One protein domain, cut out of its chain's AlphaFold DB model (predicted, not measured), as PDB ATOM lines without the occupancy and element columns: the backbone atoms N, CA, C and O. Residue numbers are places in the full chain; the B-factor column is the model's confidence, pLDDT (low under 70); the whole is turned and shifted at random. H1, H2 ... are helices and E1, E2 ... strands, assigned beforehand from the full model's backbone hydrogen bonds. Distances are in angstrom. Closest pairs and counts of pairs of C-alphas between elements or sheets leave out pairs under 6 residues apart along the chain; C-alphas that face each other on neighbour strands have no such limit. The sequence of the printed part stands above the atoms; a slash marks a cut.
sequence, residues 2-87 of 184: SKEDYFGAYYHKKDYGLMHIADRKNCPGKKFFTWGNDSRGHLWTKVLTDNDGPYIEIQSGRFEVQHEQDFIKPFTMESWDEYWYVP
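Overview. This is residues 2 to 87 of the 184 residues of an uncharacterized protein of Elusimicrobia bacterium RIFOXYA2_FULL_40_6 (UniProt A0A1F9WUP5). Two small antiparallel sheets, E1-E2-E5 and E3-E4, face each other in a sandwich, with H1 beyond one end of E3 and E4 and residues 67 to 77 of a long loop sticking out at the other end. The 86 printed residues run E1, E2, E3, H1, E4, E5; the class is mixed, with 37 residues, under half, in named elements. The whole is loose, radius of gyration of the C-alphas 16.3 A, spanning 47 by 27 by 22 A.

Arrangement. E2, residues 16 to 21, forms a hairpin with E1, residues 6 to 11; N 9 and O 18 are 3.0 A apart. Its other neighbour is E5, residues 83 to 85, with N 19 and O 85 at 2.9 A. E3, residues 29 to 34, pairs antiparallel with E4, residues 56 to 61; N 31 and O 59 are 2.8 A apart. Between the sheets, the closest C-alphas of E1 and E4 are those of Gly 8 and Ile 58, 6.9 A. H1, residues 39 to 48, has every O i to N i+4 pair within hydrogen-bond range; its closest C-alpha to E3 is Gly 41, 7.9 A from Thr 34.

Along the chain. E1, 16.8 A long, begins at C-alpha 6 (124.737, 245.458, 110.853). E2 spans 16.3 A, E3 17.0 A, H1 14.6 A, E4 16.8 A and E5 6.7 A, ending at C-alpha 85 (116.634, 239.842, 116.031).

Size, cuts and confidence. The farthest C-alphas, Ser 39 and Phe 75, are 50.0 A apart. The printed part has no cut; E4 to E5 is a long link of 21 residues. No printed residue is under 70 in pLDDT.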
ATOM      1  N   SER A   2     132.738 246.046 105.287       81.25
ATOM      2  CA  SER A   2     131.466 246.762 105.440       81.25
ATOM      3  C   SER A   2     131.649 247.994 106.332       81.25
ATOM      4  O   SER A   2     132.333 247.928 107.350       81.25
ATOM      5  N   LYS A   3     131.036 249.114 105.944       90.38
ATOM      6  CA  LYS A   3     130.985 250.340 106.758       90.38
ATOM      7  C   LYS A   3     129.774 250.369 107.694       90.38
ATOM      8  O   LYS A   3     129.588 251.352 108.401       90.38
ATOM      9  N   GLU A   4     128.974 249.308 107.674       94.38
ATOM     10  CA  GLU A   4     127.741 249.184 108.437       94.38
ATOM     11  C   GLU A   4     127.974 248.434 109.750       94.38
ATOM     12  O   GLU A   4     128.776 247.493 109.828       94.38
ATOM     13  N   ASP A   5     127.196 248.814 110.758       96.62
ATOM     14  CA  ASP A   5     127.160 248.189 112.086       96.62
ATOM     15  C   ASP A   5     126.213 246.976 112.130       96.62
ATOM     16  O   ASP A   5     125.998 246.384 113.182       96.62
ATOM     17  N   TYR A   6     125.651 246.586 110.980       96.75
ATOM     18  CA  TYR A   6     124.737 245.458 110.853       96.75
ATOM     19  C   TYR A   6     125.122 244.519 109.707       96.75
ATOM     20  O   TYR A   6     125.792 244.908 108.744       96.75
ATOM     21  N   PHE A   7     124.668 243.273 109.803       96.94
ATOM     22  CA  PHE A   7     124.590 242.320 108.693       96.94
ATOM     23  C   PHE A   7     123.550 241.248 109.006       96.94
ATOM     24  O   PHE A   7     123.007 241.199 110.106       96.94
ATOM     25  N   GLY A   8     123.229 240.399 108.038       96.69
ATOM     26  CA  GLY A   8     122.249 239.354 108.271       96.69
ATOM     27  C   GLY A   8     121.933 238.543 107.034       96.69
ATOM     28  O   GLY A   8     122.569 238.689 105.987       96.69
ATOM     29  N   ALA A   9     120.915 237.707 107.168       96.81
ATOM     30  CA  ALA A   9     120.360 236.924 106.080       96.81
ATOM     31  C   ALA A   9     118.838 237.049 106.056       96.81
ATOM     32  O   ALA A   9     118.202 237.196 107.099       96.81
ATOM     33  N   TYR A  10     118.247 236.971 104.866       97.12
ATOM     34  CA  TYR A  10     116.804 237.075 104.685       97.12
ATOM     35  C   TYR A  10     116.274 235.904 103.865       97.12
ATOM     36  O   TYR A  10     116.739 235.654 102.751       97.12
ATOM     37  N   TYR A  11     115.277 235.199 104.392       95.88
ATOM     38  CA  TYR A  11     114.621 234.100 103.702       95.88
ATOM     39  C   TYR A  11     113.326 234.570 103.038       95.88
ATOM     40  O   TYR A  11     112.234 234.487 103.600       95.88
ATOM     41  N   HIS A  12     113.444 235.020 101.789       95.81
ATOM     42  CA  HIS A  12     112.331 235.608 101.037       95.81
ATOM     43  C   HIS A  12     111.079 234.719 100.945       95.81
ATOM     44  O   HIS A  12     109.974 235.244 100.996       95.81
ATOM     45  N   LYS A  13     111.219 233.385 100.858       95.06
ATOM     46  CA  LYS A  13     110.064 232.469 100.750       95.06
ATOM     47  C   LYS A  13     109.175 232.484 101.998       95.06
ATOM     48  O   LYS A  13     107.970 232.296 101.870       95.06
ATOM     49  N   LYS A  14     109.761 232.671 103.185       95.44
ATOM     50  CA  LYS A  14     109.024 232.740 104.458       95.44
ATOM     51  C   LYS A  14     108.899 234.170 105.010       95.44
ATOM     52  O   LYS A  14     108.330 234.344 106.078       95.44
ATOM     53  N   ASP A  15     109.396 235.169 104.279       97.25
ATOM     54  CA  ASP A  15     109.309 236.601 104.608       97.25
ATOM     55  C   ASP A  15     109.814 236.951 106.024       97.25
ATOM     56  O   ASP A  15     109.206 237.736 106.752       97.25
ATOM     57  N   TYR A  16     110.943 236.362 106.424       97.00
ATOM     58  CA  TYR A  16     111.677 236.745 107.631       97.00
ATOM     59  C   TYR A  16     113.186 236.635 107.417       97.00
ATOM     60  O   TYR A  16     113.646 235.986 106.478       97.00
ATOM     61  N   GLY A  17     113.964 237.249 108.300       95.94
ATOM     62  CA  GLY A  17     115.417 237.133 108.310       95.94
ATOM     63  C   GLY A  17     115.991 237.012 109.711       95.94
ATOM     64  O   GLY A  17     115.261 236.868 110.682       95.94
ATOM     65  N   LEU A  18     117.309 237.102 109.804       97.62
ATOM     66  CA  LEU A  18     118.048 237.250 111.049       97.62
ATOM     67  C   LEU A  18     119.053 238.378 110.849       97.62
ATOM     68  O   LEU A  18     119.831 238.344 109.892       97.62
ATOM     69  N   MET A  19     119.007 239.372 111.730       98.00
ATOM     70  CA  MET A  19     119.907 240.518 111.722       98.00
ATOM     71  C   MET A  19     120.793 240.494 112.952       98.00
ATOM     72  O   MET A  19     120.316 240.248 114.059       98.00
ATOM     73  N   HIS A  20     122.061 240.803 112.726       98.19
ATOM     74  CA  HIS A  20     123.057 241.129 113.729       98.19
ATOM     75  C   HIS A  20     123.346 242.621 113.710       98.19
ATOM     76  O   HIS A  20     123.467 243.205 112.627       98.19
ATOM     77  N   ILE A  21     123.457 243.217 114.894       98.19
ATOM     78  CA  ILE A  21     123.912 244.589 115.090       98.19
ATOM     79  C   ILE A  21     124.956 244.611 116.203       98.19
ATOM     80  O   ILE A  21     124.705 244.102 117.296       98.19
ATOM     81  N   ALA A  22     126.085 245.265 115.953       97.25
ATOM     82  CA  ALA A  22     127.095 245.571 116.962       97.25
ATOM     83  C   ALA A  22     127.908 246.805 116.548       97.25
ATOM     84  O   ALA A  22     128.036 247.102 115.359       97.25
ATOM     85  N   ASP A  23     128.500 247.509 117.518       95.25
ATOM     86  CA  ASP A  23     129.472 248.561 117.201       95.25
ATOM     87  C   ASP A  23     130.666 247.926 116.482       95.25
ATOM     88  O   ASP A  23     131.441 247.176 117.084       95.25
ATOM     89  N   ARG A  24     130.839 248.245 115.194       93.38
ATOM     90  CA  ARG A  24     131.903 247.664 114.368       93.38
ATOM     91  C   ARG A  24     133.309 247.958 114.887       93.38
ATOM     92  O   ARG A  24     134.242 247.289 114.465       93.38
ATOM     93  N   LYS A  25     133.491 248.966 115.749       92.69
ATOM     94  CA  LYS A  25     134.793 249.252 116.373       92.69
ATOM     95  C   LYS A  25     135.174 248.186 117.398       92.69
ATOM     96  O   LYS A  25     136.355 247.912 117.573       92.69
ATOM     97  N   ASN A  26     134.173 247.594 118.047       93.00
ATOM     98  CA  ASN A  26     134.358 246.576 119.077       93.00
ATOM     99  C   ASN A  26     134.137 245.168 118.513       93.00
ATOM    100  O   ASN A  26     134.872 244.260 118.869       93.00
ATOM    101  N   CYS A  27     133.177 244.985 117.603       94.62
ATOM    102  CA  CYS A  27     132.839 243.698 116.988       94.62
ATOM    103  C   CYS A  27     132.815 243.820 115.443       94.62
ATOM    104  O   CYS A  27     131.748 243.866 114.822       94.62
ATOM    105  N   PRO A  28     133.987 243.988 114.798       93.81
ATOM    106  CA  PRO A  28     134.106 244.159 113.348       93.81
ATOM    107  C   PRO A  28     133.819 242.886 112.547       93.81
ATOM    108  O   PRO A  28     133.432 242.988 111.377       93.81
ATOM    109  N   GLY A  29     134.033 241.710 113.140       94.31
ATOM    110  CA  GLY A  29     133.987 240.422 112.465       94.31
ATOM    111  C   GLY A  29     132.587 240.089 111.970       94.31
ATOM    112  O   GLY A  29     131.638 240.022 112.746       94.31
ATOM    113  N   LYS A  30     132.460 239.856 110.663       93.81
ATOM    114  CA  LYS A  30     131.211 239.452 110.010       93.81
ATOM    115  C   LYS A  30     131.497 238.302 109.061       93.81
ATOM    116  O   LYS A  30     132.273 238.455 108.117       93.81
ATOM    117  N   LYS A  31     130.857 237.159 109.284       93.31
ATOM    118  CA  LYS A  31     131.060 235.950 108.489       93.31
ATOM    119  C   LYS A  31     129.727 235.288 108.180       93.31
ATOM    120  O   LYS A  31     128.809 235.280 108.995       93.31
ATOM    121  N   PHE A  32     129.641 234.709 106.990       93.62
ATOM    122  CA  PHE A  32     128.610 233.738 106.668       93.62
ATOM    123  C   PHE A  32     129.269 232.452 106.178       93.62
ATOM    124  O   PHE A  32     130.359 232.478 105.601       93.62
ATOM    125  N   PHE A  33     128.610 231.331 106.418       94.62
ATOM    126  CA  PHE A  33     129.027 230.028 105.932       94.62
ATOM    127  C   PHE A  33     127.829 229.296 105.335       94.62
ATOM    128  O   PHE A  33     126.704 229.388 105.824       94.62
ATOM    129  N   THR A  34     128.075 228.582 104.246       94.88
ATOM    130  CA  THR A  34     127.111 227.678 103.633       94.88
ATOM    131  C   THR A  34     127.864 226.522 103.001       94.88
ATOM    132  O   THR A  34     128.949 226.705 102.449       94.88
ATOM    133  N   TRP A  35     127.253 225.343 103.028       95.00
ATOM    134  CA  TRP A  35     127.727 224.180 102.284       95.00
ATOM    135  C   TRP A  35     127.486 224.299 100.768       95.00
ATOM    136  O   TRP A  35     127.944 223.454 100.000       95.00
ATOM    137  N   GLY A  36     126.787 225.352 100.327       93.00
ATOM    138  CA  GLY A  36     126.378 225.546  98.942       93.00
ATOM    139  C   GLY A  36     125.133 224.733  98.579       93.00
ATOM    140  O   GLY A  36     124.569 224.016  99.399       93.00
ATOM    141  N   ASN A  37     124.694 224.869  97.327       93.19
ATOM    142  CA  ASN A  37     123.474 224.235  96.812       93.19
ATOM    143  C   ASN A  37     123.767 223.137  95.768       93.19
ATOM    144  O   ASN A  37     122.928 222.830  94.925       93.19
ATOM    145  N   ASP A  38     124.981 222.582  95.771       94.75
ATOM    146  CA  ASP A  38     125.357 221.459  94.906       94.75
ATOM    147  C   ASP A  38     125.153 220.109  95.619       94.75
ATOM    148  O   ASP A  38     124.707 220.046  96.766       94.75
ATOM    149  N   SER A  39     125.452 218.999  94.944       94.50
ATOM    150  CA  SER A  39     125.293 217.655  95.518       94.50
ATOM    151  C   SER A  39     126.138 217.418  96.776       94.50
ATOM    152  O   SER A  39     125.713 216.667  97.654       94.50
ATOM    153  N   ARG A  40     127.303 218.067  96.898       93.06
ATOM    154  CA  ARG A  40     128.178 217.972  98.077       93.06
ATOM    155  C   ARG A  40     127.589 218.762  99.238       93.06
ATOM    156  O   ARG A  40     127.600 218.267 100.360       93.06
ATOM    157  N   GLY A  41     127.019 219.934  98.968       93.88
ATOM    158  CA  GLY A  41     126.304 220.706  99.981       93.88
ATOM    159  C   GLY A  41     125.105 219.948 100.551       93.88
ATOM    160  O   GLY A  41     124.960 219.810 101.764       93.88
ATOM    161  N   HIS A  42     124.306 219.341  99.670       92.62
ATOM    162  CA  HIS A  42     123.163 218.518 100.070       92.62
ATOM    163  C   HIS A  42     123.557 217.234 100.814       92.62
ATOM    164  O   HIS A  42     122.759 216.719 101.599       92.62
ATOM    165  N   LEU A  43     124.760 216.694 100.586       94.56
ATOM    166  CA  LEU A  43     125.260 215.560 101.365       94.56
ATOM    167  C   LEU A  43     125.409 215.945 102.841       94.56
ATOM    168  O   LEU A  43     124.952 215.198 103.701       94.56
ATOM    169  N   TRP A  44     125.965 217.125 103.128       94.56
ATOM    170  CA  TRP A  44     126.104 217.623 104.499       94.56
ATOM    171  C   TRP A  44     124.761 217.870 105.179       94.56
ATOM    172  O   TRP A  44     124.625 217.558 106.357       94.56
ATOM    173  N   THR A  45     123.740 218.329 104.449       92.19
ATOM    174  CA  THR A  45     122.373 218.428 104.989       92.19
ATOM    175  C   THR A  45     121.888 217.101 105.567       92.19
ATOM    176  O   THR A  45     121.379 217.088 106.678       92.19
ATOM    177  N   LYS A  46     122.106 215.981 104.865       90.00
ATOM    178  CA  LYS A  46     121.694 214.646 105.337       90.00
ATOM    179  C   LYS A  46     122.462 214.167 106.570       90.00
ATOM    180  O   LYS A  46     121.994 213.275 107.262       90.00
ATOM    181  N   VAL A  47     123.669 214.692 106.782       94.44
ATOM    182  CA  VAL A  47     124.522 214.335 107.924       94.44
ATOM    183  C   VAL A  47     124.179 215.178 109.154       94.44
ATOM    184  O   VAL A  47     124.322 214.700 110.272       94.44
ATOM    185  N   LEU A  48     123.757 216.431 108.956       95.00
ATOM    186  CA  LEU A  48     123.632 217.430 110.023       95.00
ATOM    187  C   LEU A  48     122.194 217.672 110.499       95.00
ATOM    188  O   LEU A  48     122.006 218.289 111.544       95.00
ATOM    189  N   THR A  49     121.181 217.226 109.755       91.56
ATOM    190  CA  THR A  49     119.775 217.332 110.160       91.56
ATOM    191  C   THR A  49     118.946 216.197 109.568       91.56
ATOM    192  O   THR A  49     119.212 215.729 108.460       91.56
ATOM    193  N   ASP A  50     117.905 215.795 110.294       92.75
ATOM    194  CA  ASP A  50     116.923 214.829 109.809       92.75
ATOM    195  C   ASP A  50     115.978 215.469 108.778       92.75
ATOM    196  O   ASP A  50     115.738 214.897 107.714       92.75
ATOM    197  N   ASN A  51     115.430 216.658 109.082       92.06
ATOM    198  CA  ASN A  51     114.296 217.242 108.347       92.06
ATOM    199  C   ASN A  51     114.358 218.771 108.121       92.06
ATOM    200  O   ASN A  51     113.445 219.317 107.498       92.06
ATOM    201  N   ASP A  52     115.398 219.482 108.576       88.25
ATOM    202  CA  ASP A  52     115.437 220.959 108.501       88.25
ATOM    203  C   ASP A  52     115.939 221.498 107.152       88.25
ATOM    204  O   ASP A  52     115.719 222.666 106.816       88.25
ATOM    205  N   GLY A  53     116.563 220.639 106.342       91.06
ATOM    206  CA  GLY A  53     117.063 220.991 105.015       91.06
ATOM    207  C   GLY A  53     118.382 221.783 105.032       91.06
ATOM    208  O   GLY A  53     119.092 221.819 106.039       91.06
ATOM    209  N   PRO A  54     118.784 222.371 103.888       91.69
ATOM    210  CA  PRO A  54     120.013 223.151 103.805       91.69
ATOM    211  C   PRO A  54     119.920 224.411 104.669       91.69
ATOM    212  O   PRO A  54     118.879 225.066 104.732       91.69
ATOM    213  N   TYR A  55     121.041 224.777 105.285       91.69
ATOM    214  CA  TYR A  55     121.133 225.919 106.184       91.69
ATOM    215  C   TYR A  55     122.323 226.817 105.831       91.69
ATOM    216  O   TYR A  55     123.214 226.459 105.051       91.69
ATOM    217  N   ILE A  56     122.305 228.014 106.405       93.31
ATOM    218  CA  ILE A  56     123.427 228.947 106.400       93.31
ATOM    219  C   ILE A  56     123.737 229.316 107.844       93.31
ATOM    220  O   ILE A  56     122.837 229.380 108.682       93.31
ATOM    221  N   GLU A  57     124.997 229.605 108.117       94.88
ATOM    222  CA  GLU A  57     125.429 230.158 109.393       94.88
ATOM    223  C   GLU A  57     125.798 231.615 109.180       94.88
ATOM    224  O   GLU A  57     126.486 231.951 108.213       94.88
ATOM    225  N   ILE A  58     125.371 232.474 110.096       95.06
ATOM    226  CA  ILE A  58     125.881 233.835 110.208       95.06
ATOM    227  C   ILE A  58     126.578 233.962 111.554       95.06
ATOM    228  O   ILE A  58     126.056 233.540 112.581       95.06
ATOM    229  N   GLN A  59     127.803 234.468 111.519       94.81
ATOM    230  CA  GLN A  59     128.735 234.464 112.638       94.81
ATOM    231  C   GLN A  59     129.334 235.859 112.769       94.81
ATOM    232  O   GLN A  59     129.659 236.503 111.769       94.81
ATOM    233  N   SER A  60     129.488 236.309 114.004       94.88
ATOM    234  CA  SER A  60     130.057 237.604 114.359       94.88
ATOM    235  C   SER A  60     131.213 237.404 115.339       94.88
ATOM    236  O   SER A  60     131.324 236.337 115.951       94.88
ATOM    237  N   GLY A  61     132.109 238.385 115.450       92.75
ATOM    238  CA  GLY A  61     133.224 238.290 116.383       92.75
ATOM    239  C   GLY A  61     134.084 239.544 116.517       92.75
ATOM    240  O   GLY A  61     134.031 240.479 115.719       92.75
ATOM    241  N   ARG A  62     134.924 239.518 117.554       90.31
ATOM    242  CA  ARG A  62     135.850 240.587 117.957       90.31
ATOM    243  C   ARG A  62     136.897 240.942 116.897       90.31
ATOM    244  O   ARG A  62     137.288 242.101 116.808       90.31
ATOM    245  N   PHE A  63     137.361 239.958 116.133       90.88
ATOM    246  CA  PHE A  63     138.460 240.133 115.186       90.88
ATOM    247  C   PHE A  63     137.967 240.405 113.775       90.88
ATOM    248  O   PHE A  63     136.977 239.827 113.315       90.88
ATOM    249  N   GLU A  64     138.686 241.282 113.082       86.19
ATOM    250  CA  GLU A  64     138.366 241.649 111.707       86.19
ATOM    251  C   GLU A  64     138.755 240.520 110.737       86.19
ATOM    252  O   GLU A  64     138.055 240.255 109.755       86.19
ATOM    253  N   VAL A  65     139.842 239.806 111.039       86.88
ATOM    254  CA  VAL A  65     140.352 238.696 110.229       86.88
ATOM    255  C   VAL A  65     140.606 237.452 111.074       86.88
ATOM    256  O   VAL A  65     140.969 237.520 112.241       86.88
ATOM    257  N   GLN A  66     140.448 236.276 110.466       85.88
ATOM    258  CA  GLN A  66     140.468 234.995 111.184       85.88
ATOM    259  C   GLN A  66     141.843 234.601 111.759       85.88
ATOM    260  O   GLN A  66     141.916 233.732 112.621       85.88
ATOM    261  N   HIS A  67     142.931 235.194 111.267       88.31
ATOM    262  CA  HIS A  67     144.292 234.891 111.720       88.31
ATOM    263  C   HIS A  67     144.807 235.874 112.782       88.31
ATOM    264  O   HIS A  67     145.952 235.752 113.209       88.31
ATOM    265  N   GLU A  68     143.991 236.850 113.185       89.69
ATOM    266  CA  GLU A  68     144.339 237.800 114.237       89.69
ATOM    267  C   GLU A  68     144.259 237.128 115.613       89.69
ATOM    268  O   GLU A  68     143.390 236.291 115.869       89.69
ATOM    269  N   GLN A  69     145.205 237.466 116.485       87.12
ATOM    270  CA  GLN A  69     145.318 236.915 117.831       87.12
ATOM    271  C   GLN A  69     145.699 238.033 118.794       87.12
ATOM    272  O   GLN A  69     146.557 238.856 118.475       87.12
ATOM    273  N   ASP A  70     145.095 238.024 119.978       88.69
ATOM    274  CA  ASP A  70     145.435 238.926 121.077       88.69
ATOM    275  C   ASP A  70     145.338 238.184 122.419       88.69
ATOM    276  O   ASP A  70     144.710 237.124 122.520       88.69
ATOM    277  N   PHE A  71     145.982 238.723 123.450       91.00
ATOM    278  CA  PHE A  71     146.052 238.124 124.779       91.00
ATOM    279  C   PHE A  71     145.215 238.908 125.786       91.00
ATOM    280  O   PHE A  71     145.437 240.098 126.008       91.00
ATOM    281  N   ILE A  72     144.348 238.209 126.520       93.94
ATOM    282  CA  ILE A  72     143.702 238.767 127.713       93.94
ATOM    283  C   ILE A  72     144.711 238.711 128.863       93.94
ATOM    284  O   ILE A  72     145.080 237.636 129.342       93.94
ATOM    285  N   LYS A  73     145.199 239.874 129.296       96.44
ATOM    286  CA  LYS A  73     146.198 239.975 130.371       96.44
ATOM    287  C   LYS A  73     145.585 239.628 131.737       96.44
ATOM    288  O   LYS A  73     144.379 239.815 131.927       96.44
ATOM    289  N   PRO A  74     146.396 239.199 132.725       97.75
ATOM    290  CA  PRO A  74     145.921 239.029 134.097       97.75
ATOM    291  C   PRO A  74     145.200 240.286 134.598       97.75
ATOM    292  O   PRO A  74     145.675 241.399 134.373       97.75
ATOM    293  N   PHE A  75     144.068 240.101 135.281       97.12
ATOM    294  CA  PHE A  75     143.231 241.179 135.830       97.12
ATOM    295  C   PHE A  75     142.636 242.151 134.793       97.12
ATOM    296  O   PHE A  75     142.293 243.279 135.142       97.12
ATOM    297  N   THR A  76     142.481 241.728 133.533       97.06
ATOM    298  CA  THR A  76     141.758 242.497 132.503       97.06
ATOM    299  C   THR A  76     140.446 241.827 132.100       97.06
ATOM    300  O   THR A  76     140.273 240.621 132.261       97.06
ATOM    301  N   MET A  77     139.515 242.633 131.590       94.00
ATOM    302  CA  MET A  77     138.241 242.192 131.032       94.00
ATOM    303  C   MET A  77     138.041 242.849 129.669       94.00
ATOM    304  O   MET A  77     138.234 244.056 129.530       94.00
ATOM    305  N   GLU A  78     137.597 242.060 128.694       91.62
ATOM    306  CA  GLU A  78     137.031 242.563 127.447       91.62
ATOM    307  C   GLU A  78     135.543 242.227 127.386       91.62
ATOM    308  O   GLU A  78     135.108 241.174 127.854       91.62
ATOM    309  N   SER A  79     134.758 243.131 126.809       94.06
ATOM    310  CA  SER A  79     133.332 242.915 126.580       94.06
ATOM    311  C   SER A  79     132.858 243.736 125.392       94.06
ATOM    312  O   SER A  79     133.384 244.817 125.124       94.06
ATOM    313  N   TRP A  80     131.862 243.213 124.691       95.06
ATOM    314  CA  TRP A  80     131.143 243.896 123.628       95.06
ATOM    315  C   TRP A  80     129.698 243.397 123.613       95.06
ATOM    316  O   TRP A  80     129.405 242.314 124.118       95.06
ATOM    317  N   ASP A  81     128.814 244.188 123.014       96.06
ATOM    318  CA  ASP A  81     127.401 243.855 122.884       96.06
ATOM    319  C   ASP A  81     127.068 243.449 121.451       96.06
ATOM    320  O   ASP A  81     127.507 244.081 120.485       96.06
ATOM    321  N   GLU A  82     126.226 242.430 121.328       97.62
ATOM    322  CA  GLU A  82     125.678 241.963 120.062       97.62
ATOM    323  C   GLU A  82     124.165 241.834 120.186       97.62
ATOM    324  O   GLU A  82     123.647 241.199 121.107       97.62
ATOM    325  N   TYR A  83     123.447 242.423 119.238       98.00
ATOM    326  CA  TYR A  83     121.994 242.389 119.190       98.00
ATOM    327  C   TYR A  83     121.564 241.519 118.016       98.00
ATOM    328  O   TYR A  83     121.911 241.797 116.867       98.00
ATOM    329  N   TRP A  84     120.778 240.487 118.310       98.06
ATOM    330  CA  TRP A  84     120.224 239.574 117.319       98.06
ATOM    331  C   TRP A  84     118.703 239.665 117.322       98.06
ATOM    332  O   TRP A  84     118.078 239.533 118.374       98.06
ATOM    333  N   TYR A  85     118.093 239.877 116.156       98.00
ATOM    334  CA  TYR A  85     116.634 239.842 116.031       98.00
ATOM    335  C   TYR A  85     116.166 239.378 114.654       98.00
ATOM    336  O   TYR A  85     116.913 239.378 113.675       98.00
ATOM    337  N   VAL A  86     114.894 238.992 114.589       97.50
ATOM    338  CA  VAL A  86     114.252 238.408 113.409       97.50
ATOM    339  C   VAL A  86     113.321 239.444 112.783       97.50
ATOM    340  O   VAL A  86     112.170 239.549 113.212       97.50
ATOM    341  N   PRO A  87     113.766 240.238 111.790       97.25
ATOM    342  CA  PRO A  87     112.832 241.066 111.052       97.25
ATOM    343  C   PRO A  87     111.905 240.177 110.232       97.25
ATOM    344  O   PRO A  87     112.363 239.317 109.475       97.25
TER     345      PRO A  87